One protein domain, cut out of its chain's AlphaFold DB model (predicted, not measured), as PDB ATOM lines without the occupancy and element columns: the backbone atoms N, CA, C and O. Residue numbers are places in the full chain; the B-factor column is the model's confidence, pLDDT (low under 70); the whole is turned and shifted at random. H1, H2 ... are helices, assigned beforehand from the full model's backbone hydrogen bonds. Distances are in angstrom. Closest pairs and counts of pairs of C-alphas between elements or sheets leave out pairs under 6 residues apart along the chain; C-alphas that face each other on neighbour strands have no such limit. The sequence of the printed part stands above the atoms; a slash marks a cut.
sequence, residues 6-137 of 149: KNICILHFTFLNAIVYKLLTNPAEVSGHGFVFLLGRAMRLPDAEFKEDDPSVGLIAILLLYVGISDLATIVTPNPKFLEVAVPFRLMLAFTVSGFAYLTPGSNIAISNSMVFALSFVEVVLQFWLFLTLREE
ATOM      1  N   LYS A   6     227.366 125.776 281.005       81.12
ATOM      2  CA  LYS A   6     226.008 125.523 280.502       81.12
ATOM      3  C   LYS A   6     225.784 124.067 280.096       81.12
ATOM      4  O   LYS A   6     224.758 123.493 280.447       81.12
ATOM      5  N   ASN A   7     226.733 123.461 279.385       86.06
ATOM      6  CA  ASN A   7     226.611 122.074 278.929       86.06
ATOM      7  C   ASN A   7     226.621 121.102 280.112       86.06
ATOM      8  O   ASN A   7     225.885 120.119 280.096       86.06
ATOM      9  N   ILE A   8     227.409 121.397 281.151       85.44
ATOM     10  CA  ILE A   8     227.454 120.588 282.373       85.44
ATOM     11  C   ILE A   8     226.143 120.715 283.153       85.44
ATOM     12  O   ILE A   8     225.595 119.694 283.556       85.44
ATOM     13  N   CYS A   9     225.587 121.924 283.295       86.06
ATOM     14  CA  CYS A   9     224.262 122.109 283.901       86.06
ATOM     15  C   CYS A   9     223.166 121.351 283.138       86.06
ATOM     16  O   CYS A   9     222.320 120.718 283.759       86.06
ATOM     17  N   ILE A  10     223.182 121.369 281.800       87.81
ATOM     18  CA  ILE A  10     222.204 120.627 280.985       87.81
ATOM     19  C   ILE A  10     222.364 119.111 281.164       87.81
ATOM     20  O   ILE A  10     221.366 118.396 281.283       87.81
ATOM     21  N   LEU A  11     223.606 118.616 281.191       89.69
ATOM     22  CA  LEU A  11     223.901 117.203 281.431       89.69
ATOM     23  C   LEU A  11     223.395 116.775 282.808       89.69
ATOM     24  O   LEU A  11     222.671 115.788 282.905       89.69
ATOM     25  N   HIS A  12     223.738 117.538 283.845       89.69
ATOM     26  CA  HIS A  12     223.326 117.292 285.226       89.69
ATOM     27  C   HIS A  12     221.800 117.294 285.367       89.69
ATOM     28  O   HIS A  12     221.233 116.309 285.838       89.69
ATOM     29  N   PHE A  13     221.126 118.312 284.823       91.00
ATOM     30  CA  PHE A  13     219.667 118.388 284.774       91.00
ATOM     31  C   PHE A  13     219.040 117.147 284.126       91.00
ATOM     32  O   PHE A  13     218.136 116.525 284.689       91.00
ATOM     33  N   THR A  14     219.518 116.766 282.940       91.12
ATOM     34  CA  THR A  14     218.950 115.645 282.175       91.12
ATOM     35  C   THR A  14     219.189 114.317 282.888       91.12
ATOM     36  O   THR A  14     218.284 113.489 282.975       91.12
ATOM     37  N   PHE A  15     220.388 114.127 283.441       91.19
ATOM     38  CA  PHE A  15     220.761 112.943 284.205       91.19
ATOM     39  C   PHE A  15     219.870 112.759 285.438       91.19
ATOM     40  O   PHE A  15     219.312 111.679 285.637       91.19
ATOM     41  N   LEU A  16     219.668 113.821 286.225       90.19
ATOM     42  CA  LEU A  16     218.857 113.754 287.438       90.19
ATOM     43  C   LEU A  16     217.392 113.430 287.123       90.19
ATOM     44  O   LEU A  16     216.797 112.554 287.747       90.19
ATOM     45  N   ASN A  17     216.824 114.084 286.105       89.25
ATOM     46  CA  ASN A  17     215.450 113.826 285.677       89.25
ATOM     47  C   ASN A  17     215.275 112.408 285.109       89.25
ATOM     48  O   ASN A  17     214.244 111.779 285.347       89.25
ATOM     49  N   ALA A  18     216.280 111.869 284.415       91.31
ATOM     50  CA  ALA A  18     216.259 110.484 283.951       91.31
ATOM     51  C   ALA A  18     216.254 109.485 285.121       91.31
ATOM     52  O   ALA A  18     215.504 108.507 285.088       91.31
ATOM     53  N   ILE A  19     217.032 109.749 286.179       90.38
ATOM     54  CA  ILE A  19     217.010 108.943 287.407       90.38
ATOM     55  C   ILE A  19     215.646 109.027 288.082       90.38
ATOM     56  O   ILE A  19     215.100 107.990 288.438       90.38
ATOM     57  N   VAL A  20     215.070 110.224 288.226       91.25
ATOM     58  CA  VAL A  20     213.734 110.403 288.820       91.25
ATOM     59  C   VAL A  20     212.677 109.629 288.033       91.25
ATOM     60  O   VAL A  20     211.875 108.913 288.626       91.25
ATOM     61  N   TYR A  21     212.701 109.708 286.701       90.94
ATOM     62  CA  TYR A  21     211.784 108.952 285.849       90.94
ATOM     63  C   TYR A  21     211.911 107.436 286.067       90.94
ATOM     64  O   TYR A  21     210.907 106.738 286.224       90.94
ATOM     65  N   LYS A  22     213.148 106.927 286.129       89.75
ATOM     66  CA  LYS A  22     213.412 105.510 286.402       89.75
ATOM     67  C   LYS A  22     212.996 105.106 287.810       89.75
ATOM     68  O   LYS A  22     212.404 104.047 287.971       89.75
ATOM     69  N   LEU A  23     213.221 105.969 288.791       87.56
ATOM     70  CA  LEU A  23     212.842 105.748 290.178       87.56
ATOM     71  C   LEU A  23     211.325 105.631 290.359       87.56
ATOM     72  O   LEU A  23     210.872 104.781 291.114       87.56
ATOM     73  N   LEU A  24     210.551 106.453 289.643       86.56
ATOM     74  CA  LEU A  24     209.086 106.422 289.674       86.56
ATOM     75  C   LEU A  24     208.483 105.251 288.886       86.56
ATOM     76  O   LEU A  24     207.372 104.830 289.190       86.56
ATOM     77  N   THR A  25     209.180 104.751 287.864       87.19
ATOM     78  CA  THR A  25     208.670 103.663 287.013       87.19
ATOM     79  C   THR A  25     209.059 102.291 287.553       87.19
ATOM     80  O   THR A  25     208.245 101.377 287.545       87.19
ATOM     81  N   ASN A  26     210.313 102.131 287.982       86.38
ATOM     82  CA  ASN A  26     210.842 100.882 288.512       86.38
ATOM     83  C   ASN A  26     212.003 101.163 289.494       86.38
ATOM     84  O   ASN A  26     213.171 101.223 289.086       86.38
ATOM     85  N   PRO A  27     211.720 101.329 290.799       83.38
ATOM     86  CA  PRO A  27     212.749 101.621 291.800       83.38
ATOM     87  C   PRO A  27     213.753 100.475 291.997       83.38
ATOM     88  O   PRO A  27     214.899 100.715 292.399       83.38
ATOM     89  N   ALA A  28     213.357  99.237 291.686       82.75
ATOM     90  CA  ALA A  28     214.221  98.067 291.800       82.75
ATOM     91  C   ALA A  28     215.379  98.105 290.785       82.75
ATOM     92  O   ALA A  28     216.487  97.673 291.095       82.75
ATOM     93  N   GLU A  29     215.170  98.689 289.598       82.56
ATOM     94  CA  GLU A  29     216.246  98.869 288.610       82.56
ATOM     95  C   GLU A  29     217.338  99.828 289.101       82.56
ATOM     96  O   GLU A  29     218.521  99.606 288.844       82.56
ATOM     97  N   VAL A  30     216.958 100.896 289.809       83.25
ATOM     98  CA  VAL A  30     217.914 101.913 290.274       83.25
ATOM     99  C   VAL A  30     218.677 101.423 291.506       83.25
ATOM    100  O   VAL A  30     219.894 101.589 291.580       83.25
ATOM    101  N   SER A  31     217.987 100.785 292.453       80.88
ATOM    102  CA  SER A  31     218.604 100.205 293.655       80.88
ATOM    103  C   SER A  31     219.478  98.984 293.348       80.88
ATOM    104  O   SER A  31     220.556  98.839 293.927       80.88
ATOM    105  N   GLY A  32     219.062  98.148 292.392       81.56
ATOM    106  CA  GLY A  32     219.805  96.977 291.922       81.56
ATOM    107  C   GLY A  32     220.951  97.296 290.958       81.56
ATOM    108  O   GLY A  32     221.676  96.389 290.544       81.56
ATOM    109  N   HIS A  33     221.150  98.564 290.587       87.62
ATOM    110  CA  HIS A  33     222.234  98.947 289.692       87.62
ATOM    111  C   HIS A  33     223.591  98.647 290.346       87.62
ATOM    112  O   HIS A  33     223.851  99.052 291.480       87.62
ATOM    113  N   GLY A  34     224.500  97.984 289.617       87.25
ATOM    114  CA  GLY A  34     225.765  97.485 290.177       87.25
ATOM    115  C   GLY A  34     226.608  98.555 290.881       87.25
ATOM    116  O   GLY A  34     227.252  98.270 291.885       87.25
ATOM    117  N   PHE A  35     226.543  99.804 290.410       86.88
ATOM    118  CA  PHE A  35     227.172 100.951 291.074       86.88
ATOM    119  C   PHE A  35     226.593 101.233 292.472       86.88
ATOM    120  O   PHE A  35     227.355 101.378 293.426       86.88
ATOM    121  N   VAL A  36     225.263 101.279 292.607       87.94
ATOM    122  CA  VAL A  36     224.573 101.551 293.881       87.94
ATOM    123  C   VAL A  36     224.842 100.427 294.877       87.94
ATOM    124  O   VAL A  36     225.189 100.689 296.029       87.94
ATOM    125  N   PHE A  37     224.770  99.180 294.411       87.31
ATOM    126  CA  PHE A  37     225.052  98.007 295.231       87.31
ATOM    127  C   PHE A  37     226.509  97.972 295.714       87.31
ATOM    128  O   PHE A  37     226.767  97.842 296.912       87.31
ATOM    129  N   LEU A  38     227.475  98.134 294.802       89.88
ATOM    130  CA  LEU A  38     228.900  98.100 295.138       89.88
ATOM    131  C   LEU A  38     229.266  99.204 296.134       89.88
ATOM    132  O   LEU A  38     229.957  98.943 297.119       89.88
ATOM    133  N   LEU A  39     228.781 100.423 295.896       88.81
ATOM    134  CA  LEU A  39     229.065 101.569 296.751       88.81
ATOM    135  C   LEU A  39     228.397 101.430 298.127       88.81
ATOM    136  O   LEU A  39     229.034 101.685 299.148       88.81
ATOM    137  N   GLY A  40     227.149 100.955 298.171       86.44
ATOM    138  CA  GLY A  40     226.442 100.659 299.417       86.44
ATOM    139  C   GLY A  40     227.164  99.617 300.267       86.44
ATOM    140  O   GLY A  40     227.417  99.845 301.452       86.44
ATOM    141  N   ARG A  41     227.584  98.507 299.647       87.00
ATOM    142  CA  ARG A  41     228.347  97.441 300.310       87.00
ATOM    143  C   ARG A  41     229.715  97.919 300.790       87.00
ATOM    144  O   ARG A  41     230.112  97.569 301.901       87.00
ATOM    145  N   ALA A  42     230.405  98.751 300.007       88.94
ATOM    146  CA  ALA A  42     231.674  99.359 300.410       88.94
ATOM    147  C   ALA A  42     231.517 100.249 301.655       88.94
ATOM    148  O   ALA A  42     232.371 100.234 302.540       88.94
ATOM    149  N   MET A  43     230.395 100.963 301.758       86.25
ATOM    150  CA  MET A  43     230.079 101.841 302.887       86.25
ATOM    151  C   MET A  43     229.360 101.133 304.042       86.25
ATOM    152  O   MET A  43     229.025 101.782 305.031       86.25
ATOM    153  N   ARG A  44     229.156  99.809 303.953       84.44
ATOM    154  CA  ARG A  44     228.426  98.992 304.943       84.44
ATOM    155  C   ARG A  44     227.005  99.501 305.227       84.44
ATOM    156  O   ARG A  44     226.514  99.378 306.349       84.44
ATOM    157  N   LEU A  45     226.351 100.066 304.216       83.06
ATOM    158  CA  LEU A  45     224.971 100.530 304.314       83.06
ATOM    159  C   LEU A  45     223.984  99.391 304.031       83.06
ATOM    160  O   LEU A  45     224.316  98.484 303.265       83.06
ATOM    161  N   PRO A  46     222.780  99.423 304.635       80.56
ATOM    162  CA  PRO A  46     221.736  98.455 304.331       80.56
ATOM    163  C   PRO A  46     221.315  98.577 302.864       80.56
ATOM    164  O   PRO A  46     221.207  99.687 302.324       80.56
ATOM    165  N   ASP A  47     221.086  97.427 302.232       78.00
ATOM    166  CA  ASP A  47     220.637  97.366 300.848       78.00
ATOM    167  C   ASP A  47     219.239  97.993 300.732       78.00
ATOM    168  O   ASP A  47     218.334  97.724 301.526       78.00
ATOM    169  N   ALA A  48     219.085  98.875 299.749       71.31
ATOM    170  CA  ALA A  48     217.845  99.570 299.460       71.31
ATOM    171  C   ALA A  48     216.869  98.654 298.701       71.31
ATOM    172  O   ALA A  48     216.681  98.801 297.497       71.31
ATOM    173  N   GLU A  49     216.257  97.689 299.385       69.62
ATOM    174  CA  GLU A  49     215.191  96.861 298.809       69.62
ATOM    175  C   GLU A  49     213.852  97.601 298.866       69.62
ATOM    176  O   GLU A  49     213.000  97.351 299.719       69.62
ATOM    177  N   PHE A  50     213.670  98.560 297.962       67.81
ATOM    178  CA  PHE A  50     212.393  99.246 297.841       67.81
ATOM    179  C   PHE A  50     211.388  98.384 297.077       67.81
ATOM    180  O   PHE A  50     211.645  97.951 295.953       67.81
ATOM    181  N   LYS A  51     210.216  98.169 297.679       67.69
ATOM    182  CA  LYS A  51     209.040  97.671 296.959       67.69
ATOM    183  C   LYS A  51     208.409  98.823 296.174       67.69
ATOM    184  O   LYS A  51     208.519  99.971 296.591       67.69
ATOM    185  N   GLU A  52     207.727  98.508 295.072       65.50
ATOM    186  CA  GLU A  52     207.063  99.499 294.205       65.50
ATOM    187  C   GLU A  52     206.084 100.418 294.969       65.50
ATOM    188  O   GLU A  52     205.913 101.570 294.585       65.50
ATOM    189  N   ASP A  53     205.535  99.957 296.100       67.38
ATOM    190  CA  ASP A  53     204.586 100.700 296.945       67.38
ATOM    191  C   ASP A  53     205.213 101.437 298.149       67.38
ATOM    192  O   ASP A  53     204.479 101.934 299.007       67.38
ATOM    193  N   ASP A  54     206.544 101.504 298.286       79.38
ATOM    194  CA  ASP A  54     207.158 102.194 299.432       79.38
ATOM    195  C   ASP A  54     207.035 103.731 299.293       79.38
ATOM    196  O   ASP A  54     207.643 104.320 298.387       79.38
ATOM    197  N   PRO A  55     206.324 104.428 300.206       81.88
ATOM    198  CA  PRO A  55     206.157 105.884 300.150       81.88
ATOM    199  C   PRO A  55     207.482 106.663 300.168       81.88
ATOM    200  O   PRO A  55     207.553 107.796 299.682       81.88
ATOM    201  N   SER A  56     208.542 106.064 300.717       82.38
ATOM    202  CA  SER A  56     209.873 106.668 300.822       82.38
ATOM    203  C   SER A  56     210.474 106.962 299.444       82.38
ATOM    204  O   SER A  56     211.102 108.003 299.252       82.38
ATOM    205  N   VAL A  57     210.230 106.081 298.466       83.88
ATOM    206  CA  VAL A  57     210.707 106.231 297.083       83.88
ATOM    207  C   VAL A  57     210.109 107.475 296.436       83.88
ATOM    208  O   VAL A  57     210.832 108.268 295.833       83.88
ATOM    209  N   GLY A  58     208.800 107.680 296.607       84.81
ATOM    210  CA  GLY A  58     208.102 108.855 296.090       84.81
ATOM    211  C   GLY A  58     208.639 110.151 296.697       84.81
ATOM    212  O   GLY A  58     208.870 111.123 295.977       84.81
ATOM    213  N   LEU A  59     208.920 110.157 298.003       87.06
ATOM    214  CA  LEU A  59     209.506 111.317 298.677       87.06
ATOM    215  C   LEU A  59     210.910 111.639 298.144       87.06
ATOM    216  O   LEU A  59     211.192 112.797 297.833       87.06
ATOM    217  N   ILE A  60     211.771 110.632 297.978       86.81
ATOM    218  CA  ILE A  60     213.113 110.809 297.401       86.81
ATOM    219  C   ILE A  60     213.014 111.330 295.962       86.81
ATOM    220  O   ILE A  60     213.722 112.268 295.599       86.81
ATOM    221  N   ALA A  61     212.109 110.772 295.154       88.06
ATOM    222  CA  ALA A  61     211.885 111.208 293.780       88.06
ATOM    223  C   ALA A  61     211.442 112.677 293.705       88.06
ATOM    224  O   ALA A  61     211.963 113.424 292.882       88.06
ATOM    225  N   ILE A  62     210.540 113.117 294.590       90.12
ATOM    226  CA  ILE A  62     210.097 114.518 294.667       90.12
ATOM    227  C   ILE A  62     211.254 115.444 295.058       90.12
ATOM    228  O   ILE A  62     211.421 116.501 294.449       90.12
ATOM    229  N   LEU A  63     212.070 115.060 296.045       88.88
ATOM    230  CA  LEU A  63     213.229 115.856 296.459       88.88
ATOM    231  C   LEU A  63     214.257 115.988 295.330       88.88
ATOM    232  O   LEU A  63     214.741 117.086 295.066       88.88
ATOM    233  N   LEU A  64     214.553 114.896 294.623       88.44
ATOM    234  CA  LEU A  64     215.452 114.917 293.469       88.44
ATOM    235  C   LEU A  64     214.870 115.724 292.308       88.44
ATOM    236  O   LEU A  64     215.590 116.489 291.672       88.44
ATOM    237  N   LEU A  65     213.563 115.626 292.060       90.62
ATOM    238  CA  LEU A  65     212.893 116.440 291.051       90.62
ATOM    239  C   LEU A  65     212.991 117.929 291.390       90.62
ATOM    240  O   LEU A  65     213.255 118.739 290.506       90.62
ATOM    241  N   TYR A  66     212.832 118.299 292.662       89.56
ATOM    242  CA  TYR A  66     213.019 119.676 293.117       89.56
ATOM    243  C   TYR A  66     214.446 120.177 292.850       89.56
ATOM    244  O   TYR A  66     214.617 121.286 292.340       89.56
ATOM    245  N   VAL A  67     215.464 119.349 293.119       87.06
ATOM    246  CA  VAL A  67     216.858 119.668 292.771       87.06
ATOM    247  C   VAL A  67     216.992 119.874 291.258       87.06
ATOM    248  O   VAL A  67     217.484 120.920 290.843       87.06
ATOM    249  N   GLY A  68     216.448 118.977 290.433       85.56
ATOM    250  CA  GLY A  68     216.470 119.119 288.974       85.56
ATOM    251  C   GLY A  68     215.756 120.384 288.479       85.56
ATOM    252  O   GLY A  68     216.271 121.110 287.636       85.56
ATOM    253  N   ILE A  69     214.596 120.736 289.031       86.38
ATOM    254  CA  ILE A  69     213.894 121.979 288.667       86.38
ATOM    255  C   ILE A  69     214.728 123.212 289.052       86.38
ATOM    256  O   ILE A  69     214.738 124.207 288.326       86.38
ATOM    257  N   SER A  70     215.475 123.156 290.156       83.50
ATOM    258  CA  SER A  70     216.368 124.249 290.549       83.50
ATOM    259  C   SER A  70     217.514 124.480 289.546       83.50
ATOM    260  O   SER A  70     218.023 125.601 289.432       83.50
ATOM    261  N   ASP A  71     217.907 123.461 288.776       81.44
ATOM    262  CA  ASP A  71     218.850 123.598 287.658       81.44
ATOM    263  C   ASP A  71     218.228 124.276 286.441       81.44
ATOM    264  O   ASP A  71     218.890 125.078 285.779       81.44
ATOM    265  N   LEU A  72     216.932 124.067 286.199       84.19
ATOM    266  CA  LEU A  72     216.220 124.748 285.118       84.19
ATOM    267  C   LEU A  72     216.282 126.275 285.277       84.19
ATOM    268  O   LEU A  72     216.525 126.983 284.301       84.19
ATOM    269  N   ALA A  73     216.151 126.788 286.504       79.31
ATOM    270  CA  ALA A  73     216.286 128.221 286.785       79.31
ATOM    271  C   ALA A  73     217.661 128.777 286.366       79.31
ATOM    272  O   ALA A  73     217.758 129.886 285.836       79.31
ATOM    273  N   THR A  74     218.711 127.975 286.546       77.06
ATOM    274  CA  THR A  74     220.099 128.324 286.210       77.06
ATOM    275  C   THR A  74     220.336 128.315 284.696       77.06
ATOM    276  O   THR A  74     221.066 129.155 284.172       77.06
ATOM    277  N   ILE A  75     219.682 127.399 283.977       82.56
ATOM    278  CA  ILE A  75     219.740 127.314 282.513       82.56
ATOM    279  C   ILE A  75     218.985 128.488 281.870       82.56
ATOM    280  O   ILE A  75     219.480 129.086 280.914       82.56
ATOM    281  N   VAL A  76     217.805 128.828 282.402       82.00
ATOM    282  CA  VAL A  76     216.946 129.904 281.876       82.00
ATOM    283  C   VAL A  76     217.553 131.282 282.130       82.00
ATOM    284  O   VAL A  76     217.530 132.134 281.243       82.00
ATOM    285  N   THR A  77     218.128 131.502 283.316       78.38
ATOM    286  CA  THR A  77     218.809 132.757 283.667       78.38
ATOM    287  C   THR A  77     220.299 132.494 283.889       78.38
ATOM    288  O   THR A  77     220.728 132.347 285.036       78.38
ATOM    289  N   PRO A  78     221.116 132.444 282.818       69.44
ATOM    290  CA  PRO A  78     222.546 132.174 282.919       69.44
ATOM    291  C   PRO A  78     223.292 133.387 283.498       69.44
ATOM    292  O   PRO A  78     223.925 134.156 282.778       69.44
ATOM    293  N   ASN A  79     223.197 133.568 284.816       78.25
ATOM    294  CA  ASN A  79     223.952 134.561 285.566       78.25
ATOM    295  C   ASN A  79     225.108 133.866 286.310       78.25
ATOM    296  O   ASN A  79     224.855 133.135 287.274       78.25
ATOM    297  N   PRO A  80     226.375 134.094 285.912       73.38
ATOM    298  CA  PRO A  80     227.515 133.379 286.481       73.38
ATOM    299  C   PRO A  80     227.672 133.632 287.986       73.38
ATOM    300  O   PRO A  80     228.003 132.712 288.725       73.38
ATOM    301  N   LYS A  81     227.335 134.836 288.475       79.56
ATOM    302  CA  LYS A  81     227.430 135.170 289.907       79.56
ATOM    303  C   LYS A  81     226.454 134.366 290.768       79.56
ATOM    304  O   LYS A  81     226.770 134.032 291.904       79.56
ATOM    305  N   PHE A  82     225.267 134.066 290.240       79.88
ATOM    306  CA  PHE A  82     224.292 133.231 290.943       79.88
ATOM    307  C   PHE A  82     224.787 131.786 291.035       79.88
ATOM    308  O   PHE A  82     224.736 131.169 292.096       79.88
ATOM    309  N   LEU A  83     225.328 131.282 289.927       79.06
ATOM    310  CA  LEU A  83     225.835 129.921 289.805       79.06
ATOM    311  C   LEU A  83     227.010 129.667 290.769       79.06
ATOM    312  O   LEU A  83     227.053 128.642 291.446       79.06
ATOM    313  N   GLU A  84     227.899 130.650 290.923       82.62
ATOM    314  CA  GLU A  84     229.029 130.590 291.859       82.62
ATOM    315  C   GLU A  84     228.634 130.454 293.332       82.62
ATOM    316  O   GLU A  84     229.392 129.867 294.101       82.62
ATOM    317  N   VAL A  85     227.478 130.984 293.734       85.69
ATOM    318  CA  VAL A  85     226.975 130.865 295.112       85.69
ATOM    319  C   VAL A  85     226.110 129.613 295.266       85.69
ATOM    320  O   VAL A  85     226.201 128.914 296.275       85.69
ATOM    321  N   ALA A  86     225.295 129.295 294.259       86.06
ATOM    322  CA  ALA A  86     224.371 128.168 294.299       86.06
ATOM    323  C   ALA A  86     225.090 126.808 294.314       86.06
ATOM    324  O   ALA A  86     224.708 125.925 295.079       86.06
ATOM    325  N   VAL A  87     226.141 126.632 293.508       86.75
ATOM    326  CA  VAL A  87     226.869 125.354 293.396       86.75
ATOM    327  C   VAL A  87     227.531 124.904 294.702       86.75
ATOM    328  O   VAL A  87     227.263 123.777 295.119       86.75
ATOM    329  N   PRO A  88     228.345 125.722 295.400       87.12
ATOM    330  CA  PRO A  88     228.939 125.297 296.666       87.12
ATOM    331  C   PRO A  88     227.881 125.056 297.748       87.12
ATOM    332  O   PRO A  88     228.044 124.151 298.562       87.12
ATOM    333  N   PHE A  89     226.773 125.804 297.736       89.69
ATOM    334  CA  PHE A  89     225.663 125.567 298.657       89.69
ATOM    335  C   PHE A  89     225.009 124.196 298.424       89.69
ATOM    336  O   PHE A  89     224.801 123.438 299.370       89.69
ATOM    337  N   ARG A  90     224.747 123.832 297.163       87.88
ATOM    338  CA  ARG A  90     224.220 122.504 296.805       87.88
ATOM    339  C   ARG A  90     225.192 121.381 297.149       87.88
ATOM    340  O   ARG A  90     224.759 120.362 297.678       87.88
ATOM    341  N   LEU A  91     226.488 121.615 296.954       90.56
ATOM    342  CA  LEU A  91     227.541 120.687 297.357       90.56
ATOM    343  C   LEU A  91     227.545 120.456 298.869       90.56
ATOM    344  O   LEU A  91     227.609 119.310 299.306       90.56
ATOM    345  N   MET A  92     227.408 121.511 299.679       91.38
ATOM    346  CA  MET A  92     227.280 121.362 301.134       91.38
ATOM    347  C   MET A  92     226.037 120.558 301.523       91.38
ATOM    348  O   MET A  92     226.118 119.715 302.419       91.38
ATOM    349  N   LEU A  93     224.902 120.774 300.852       90.31
ATOM    350  CA  LEU A  93     223.683 120.004 301.104       90.31
ATOM    351  C   LEU A  93     223.865 118.524 300.751       90.31
ATOM    352  O   LEU A  93     223.606 117.669 301.596       90.31
ATOM    353  N   ALA A  94     224.367 118.204 299.555       89.25
ATOM    354  CA  ALA A  94     224.593 116.821 299.126       89.25
ATOM    355  C   ALA A  94     225.628 116.103 300.012       89.25
ATOM    356  O   ALA A  94     225.454 114.939 300.386       89.25
ATOM    357  N   PHE A  95     226.676 116.817 300.432       91.06
ATOM    358  CA  PHE A  95     227.658 116.303 301.381       91.06
ATOM    359  C   PHE A  95     227.042 116.037 302.764       91.06
ATOM    360  O   PHE A  95     227.323 115.021 303.392       91.06
ATOM    361  N   THR A  96     226.142 116.908 303.224       90.94
ATOM    362  CA  THR A  96     225.423 116.708 304.490       90.94
ATOM    363  C   THR A  96     224.500 115.493 304.420       90.94
ATOM    364  O   THR A  96     224.496 114.687 305.346       90.94
ATOM    365  N   VAL A  97     223.755 115.311 303.323       88.31
ATOM    366  CA  VAL A  97     222.859 114.154 303.143       88.31
ATOM    367  C   VAL A  97     223.652 112.846 303.082       88.31
ATOM    368  O   VAL A  97     223.317 111.893 303.782       88.31
ATOM    369  N   SER A  98     224.736 112.806 302.302       88.00
ATOM    370  CA  SER A  98     225.611 111.626 302.220       88.00
ATOM    371  C   SER A  98     226.304 111.315 303.551       88.00
ATOM    372  O   SER A  98     226.331 110.157 303.969       88.00
ATOM    373  N   GLY A  99     226.799 112.332 304.261       87.81
ATOM    374  CA  GLY A  99     227.366 112.181 305.600       87.81
ATOM    375  C   GLY A  99     226.337 111.690 306.620       87.81
ATOM    376  O   GLY A  99     226.626 110.789 307.403       87.81
ATOM    377  N   PHE A 100     225.112 112.216 306.577       87.56
ATOM    378  CA  PHE A 100     224.023 111.783 307.451       87.56
ATOM    379  C   PHE A 100     223.626 110.322 307.204       87.56
ATOM    380  O   PHE A 100     223.502 109.551 308.161       87.56
ATOM    381  N   ALA A 101     223.493 109.928 305.932       85.62
ATOM    382  CA  ALA A 101     223.219 108.548 305.535       85.62
ATOM    383  C   ALA A 101     224.342 107.586 305.958       85.62
ATOM    384  O   ALA A 101     224.080 106.421 306.239       85.62
ATOM    385  N   TYR A 102     225.586 108.061 306.036       84.88
ATOM    386  CA  TYR A 102     226.712 107.259 306.508       84.88
ATOM    387  C   TYR A 102     226.780 107.132 308.037       84.88
ATOM    388  O   TYR A 102     227.061 106.053 308.551       84.88
ATOM    389  N   LEU A 103     226.541 108.221 308.775       85.00
ATOM    390  CA  LEU A 103     226.690 108.251 310.235       85.00
ATOM    391  C   LEU A 103     225.559 107.546 310.981       85.00
ATOM    392  O   LEU A 103     225.749 107.151 312.130       85.00
ATOM    393  N   THR A 104     224.395 107.384 310.347       80.31
ATOM    394  CA  THR A 104     223.205 106.856 311.024       80.31
ATOM    395  C   THR A 104     222.632 105.593 310.371       80.31
ATOM    396  O   THR A 104     221.417 105.532 310.134       80.31
ATOM    397  N   PRO A 105     223.464 104.558 310.118       71.06
ATOM    398  CA  PRO A 105     223.027 103.350 309.435       71.06
ATOM    399  C   PRO A 105     221.905 102.672 310.231       71.06
ATOM    400  O   PRO A 105     222.077 102.308 311.392       71.06
ATOM    401  N   GLY A 106     220.737 102.516 309.605       63.62
ATOM    402  CA  GLY A 106     219.615 101.754 310.162       63.62
ATOM    403  C   GLY A 106     218.691 102.488 311.144       63.62
ATOM    404  O   GLY A 106     217.724 101.879 311.589       63.62
ATOM    405  N   SER A 107     218.910 103.773 311.460       64.81
ATOM    406  CA  SER A 107     217.948 104.532 312.292       64.81
ATOM    407  C   SER A 107     216.649 104.853 311.545       64.81
ATOM    408  O   SER A 107     215.562 104.734 312.100       64.81
ATOM    409  N   ASN A 108     216.774 105.236 310.271       67.81
ATOM    410  CA  ASN A 108     215.683 105.535 309.354       67.81
ATOM    411  C   ASN A 108     216.014 104.911 307.999       67.81
ATOM    412  O   ASN A 108     216.729 105.511 307.196       67.81
ATOM    413  N   ILE A 109     215.488 103.711 307.741       65.00
ATOM    414  CA  ILE A 109     215.696 102.965 306.485       65.00
ATOM    415  C   ILE A 109     215.296 103.816 305.262       65.00
ATOM    416  O   ILE A 109     215.951 103.766 304.222       65.00
ATOM    417  N   ALA A 110     214.297 104.689 305.424       68.12
ATOM    418  CA  ALA A 110     213.828 105.600 304.384       68.12
ATOM    419  C   ALA A 110     214.901 106.587 303.876       68.12
ATOM    420  O   ALA A 110     214.903 106.922 302.697       68.12
ATOM    421  N   ILE A 111     215.823 107.044 304.734       68.12
ATOM    422  CA  ILE A 111     216.813 108.089 304.392       68.12
ATOM    423  C   ILE A 111     218.242 107.525 304.374       68.12
ATOM    424  O   ILE A 111     219.069 107.931 303.565       68.12
ATOM    425  N   SER A 112     218.541 106.568 305.251       78.25
ATOM    426  CA  SER A 112     219.880 106.012 305.454       78.25
ATOM    427  C   SER A 112     220.048 104.670 304.741       78.25
ATOM    428  O   SER A 112     220.317 103.647 305.375       78.25
ATOM    429  N   ASN A 113     219.877 104.667 303.423       83.69
ATOM    430  CA  ASN A 113     220.006 103.474 302.586       83.69
ATOM    431  C   ASN A 113     221.116 103.629 301.536       83.69
ATOM    432  O   ASN A 113     221.583 104.738 301.251       83.69
ATOM    433  N   SER A 114     221.538 102.500 300.958       87.81
ATOM    434  CA  SER A 114     222.587 102.467 299.931       87.81
ATOM    435  C   SER A 114     222.269 103.342 298.716       87.81
ATOM    436  O   SER A 114     223.167 103.975 298.163       87.81
ATOM    437  N   MET A 115     220.994 103.434 298.334       87.38
ATOM    438  CA  MET A 115     220.542 104.206 297.182       87.38
ATOM    439  C   MET A 115     220.663 105.718 297.397       87.38
ATOM    440  O   MET A 115     221.276 106.400 296.581       87.38
ATOM    441  N   VAL A 116     220.122 106.249 298.494       87.94
ATOM    442  CA  VAL A 116     220.201 107.672 298.853       87.94
ATOM    443  C   VAL A 116     221.655 108.089 299.010       87.94
ATOM    444  O   VAL A 116     222.040 109.150 298.516       87.94
ATOM    445  N   PHE A 117     222.480 107.242 299.631       89.62
ATOM    446  CA  PHE A 117     223.913 107.490 299.711       89.62
ATOM    447  C   PHE A 117     224.555 107.561 298.321       89.62
ATOM    448  O   PHE A 117     225.245 108.533 298.024       89.62
ATOM    449  N   ALA A 118     224.308 106.575 297.454       90.44
ATOM    450  CA  ALA A 118     224.910 106.531 296.126       90.44
ATOM    451  C   ALA A 118     224.485 107.714 295.247       90.44
ATOM    452  O   ALA A 118     225.333 108.327 294.599       90.44
ATOM    453  N   LEU A 119     223.201 108.079 295.264       90.12
ATOM    454  CA  LEU A 119     222.691 109.233 294.526       90.12
ATOM    455  C   LEU A 119     223.264 110.550 295.062       90.12
ATOM    456  O   LEU A 119     223.708 111.384 294.278       90.12
ATOM    457  N   SER A 120     223.331 110.713 296.386       89.88
ATOM    458  CA  SER A 120     223.922 111.908 297.006       89.88
ATOM    459  C   SER A 120     225.423 112.009 296.735       89.88
ATOM    460  O   SER A 120     225.947 113.098 296.529       89.88
ATOM    461  N   PHE A 121     226.127 110.877 296.707       90.62
ATOM    462  CA  PHE A 121     227.546 110.835 296.376       90.62
ATOM    463  C   PHE A 121     227.801 111.219 294.913       90.62
ATOM    464  O   PHE A 121     228.695 112.016 294.634       90.62
ATOM    465  N   VAL A 122     226.991 110.709 293.981       91.00
ATOM    466  CA  VAL A 122     227.052 111.117 292.569       91.00
ATOM    467  C   VAL A 122     226.761 112.610 292.420       91.00
ATOM    468  O   VAL A 122     227.477 113.286 291.683       91.00
ATOM    469  N   GLU A 123     225.790 113.147 293.164       90.38
ATOM    470  CA  GLU A 123     225.524 114.589 293.203       90.38
ATOM    471  C   GLU A 123     226.750 115.395 293.636       90.38
ATOM    472  O   GLU A 123     227.109 116.361 292.964       90.38
ATOM    473  N   VAL A 124     227.451 114.971 294.694       92.44
ATOM    474  CA  VAL A 124     228.690 115.636 295.135       92.44
ATOM    475  C   VAL A 124     229.731 115.652 294.014       92.44
ATOM    476  O   VAL A 124     230.355 116.687 293.775       92.44
ATOM    477  N   VAL A 125     229.907 114.539 293.294       91.62
ATOM    478  CA  VAL A 125     230.866 114.450 292.179       91.62
ATOM    479  C   VAL A 125     230.474 115.381 291.029       91.62
ATOM    480  O   VAL A 125     231.322 116.126 290.533       91.62
ATOM    481  N   LEU A 126     229.202 115.386 290.620       89.81
ATOM    482  CA  LEU A 126     228.708 116.235 289.530       89.81
ATOM    483  C   LEU A 126     228.797 117.725 289.883       89.81
ATOM    484  O   LEU A 126     229.248 118.531 289.069       89.81
ATOM    485  N   GLN A 127     228.441 118.093 291.114       89.25
ATOM    486  CA  GLN A 127     228.523 119.469 291.605       89.25
ATOM    487  C   GLN A 127     229.973 119.933 291.747       89.25
ATOM    488  O   GLN A 127     230.289 121.079 291.419       89.25
ATOM    489  N   PHE A 128     230.878 119.050 292.180       90.06
ATOM    490  CA  PHE A 128     232.305 119.351 292.212       90.06
ATOM    491  C   PHE A 128     232.849 119.591 290.803       90.06
ATOM    492  O   PHE A 128     233.605 120.537 290.583       90.06
ATOM    493  N   TRP A 129     232.424 118.789 289.828       89.38
ATOM    494  CA  TRP A 129     232.845 118.972 288.446       89.38
ATOM    495  C   TRP A 129     232.334 120.292 287.855       89.38
ATOM    496  O   TRP A 129     233.112 121.046 287.271       89.38
ATOM    497  N   LEU A 130     231.062 120.628 288.093       87.94
ATOM    498  CA  LEU A 130     230.487 121.917 287.708       87.94
ATOM    499  C   LEU A 130     231.248 123.089 288.348       87.94
ATOM    500  O   LEU A 130     231.566 124.066 287.671       87.94
ATOM    501  N   PHE A 131     231.598 122.977 289.631       87.31
ATOM    502  CA  PHE A 131     232.395 123.983 290.332       87.31
ATOM    503  C   PHE A 131     233.770 124.200 289.692       87.31
ATOM    504  O   PHE A 131     234.200 125.344 289.538       87.31
ATOM    505  N   LEU A 132     234.459 123.124 289.299       88.00
ATOM    506  CA  LEU A 132     235.753 123.225 288.622       88.00
ATOM    507  C   LEU A 132     235.631 123.965 287.289       88.00
ATOM    508  O   LEU A 132     236.379 124.911 287.057       88.00
ATOM    509  N   THR A 133     234.650 123.617 286.457       87.31
ATOM    510  CA  THR A 133     234.460 124.283 285.160       87.31
ATOM    511  C   THR A 133     234.106 125.761 285.309       87.31
ATOM    512  O   THR A 133     234.615 126.590 284.561       87.31
ATOM    513  N   LEU A 134     233.309 126.139 286.313       84.69
ATOM    514  CA  LEU A 134     233.049 127.559 286.581       84.69
ATOM    515  C   LEU A 134     234.306 128.321 286.967       84.69
ATOM    516  O   LEU A 134     234.462 129.479 286.594       84.69
ATOM    517  N   ARG A 135     235.198 127.683 287.730       83.25
ATOM    518  CA  ARG A 135     236.475 128.291 288.103       83.25
ATOM    519  C   ARG A 135     237.396 128.470 286.905       83.25
ATOM    520  O   ARG A 135     238.139 129.444 286.896       83.25
ATOM    521  N   GLU A 136     237.349 127.564 285.934       84.44
ATOM    522  CA  GLU A 136     238.101 127.672 284.679       84.44
ATOM    523  C   GLU A 136     237.555 128.777 283.765       84.44
ATOM    524  O   GLU A 136     238.330 129.465 283.110       84.44
ATOM    525  N   GLU A 137     236.236 128.991 283.751       81.56
ATOM    526  CA  GLU A 137     235.594 130.058 282.969       81.56
ATOM    527  C   GLU A 137     235.760 131.461 283.586       81.56
ATOM    528  O   GLU A 137     235.379 132.457 282.964       81.56
TER     529      GLU A 137
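This is residues 6 to 137 of the 149 residues of an uncharacterized protein of Lipomyces starkeyi NRRL Y-11557 (UniProt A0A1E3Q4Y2). Four long helices run lengthwise as two side-by-side pairs, H1 with H4 and H5 with H6, with few contacts between the pairs; near one end short H2 packs on residues 19 to 23 of H1, and short H3 packs on residues 114 to 119 of H6. The printed part has 132 residues, H1 to H6 in chain order, no named strand, class all helix. It is compact, radius of gyration of the C-alphas 15.0 A, spans 41 by 29 by 23 A.

Start at H1, residues 6 to 25; it touches H4, residues 55 to 76, at a shallow tilt of 22 degrees, opposite ways, closest C-alphas Phe 13 and Gly 68, 5.3 A. With residues 19 to 23 alone H1 touches H2, residues 27 to 31, closest C-alphas Leu 23 and Val 30, 6.4 A. H3, residues 34 to 42, touches residues 114 to 119 alone of the hub H6, residues 114 to 136, about perpendicular at 77 degrees, closest C-alphas Gly 40 and Ser 114, 4.3 A. H5, residues 80 to 103, and H6 form a helical hairpin at 27 degrees, closest C-alphas Ser 98 and Phe 117, 5.1 A. O i to N i+4 pairs are within hydrogen-bond range throughout H1, H2, H3 and H6, in 17 of 18 in H4 and 18 of 20 in H5.

Find C-alpha 6 at (226.008, 125.523, 280.502), where H1 begins; H5 is 34.6 A long from first to last C-alpha, and H6 ends with C-alpha 136 at (238.101, 127.672, 284.679).

The printed part has no cut; the H3 to H4 link is long, and pLDDT is under 70 at residues 49 to 53, 78 and 106 to 111.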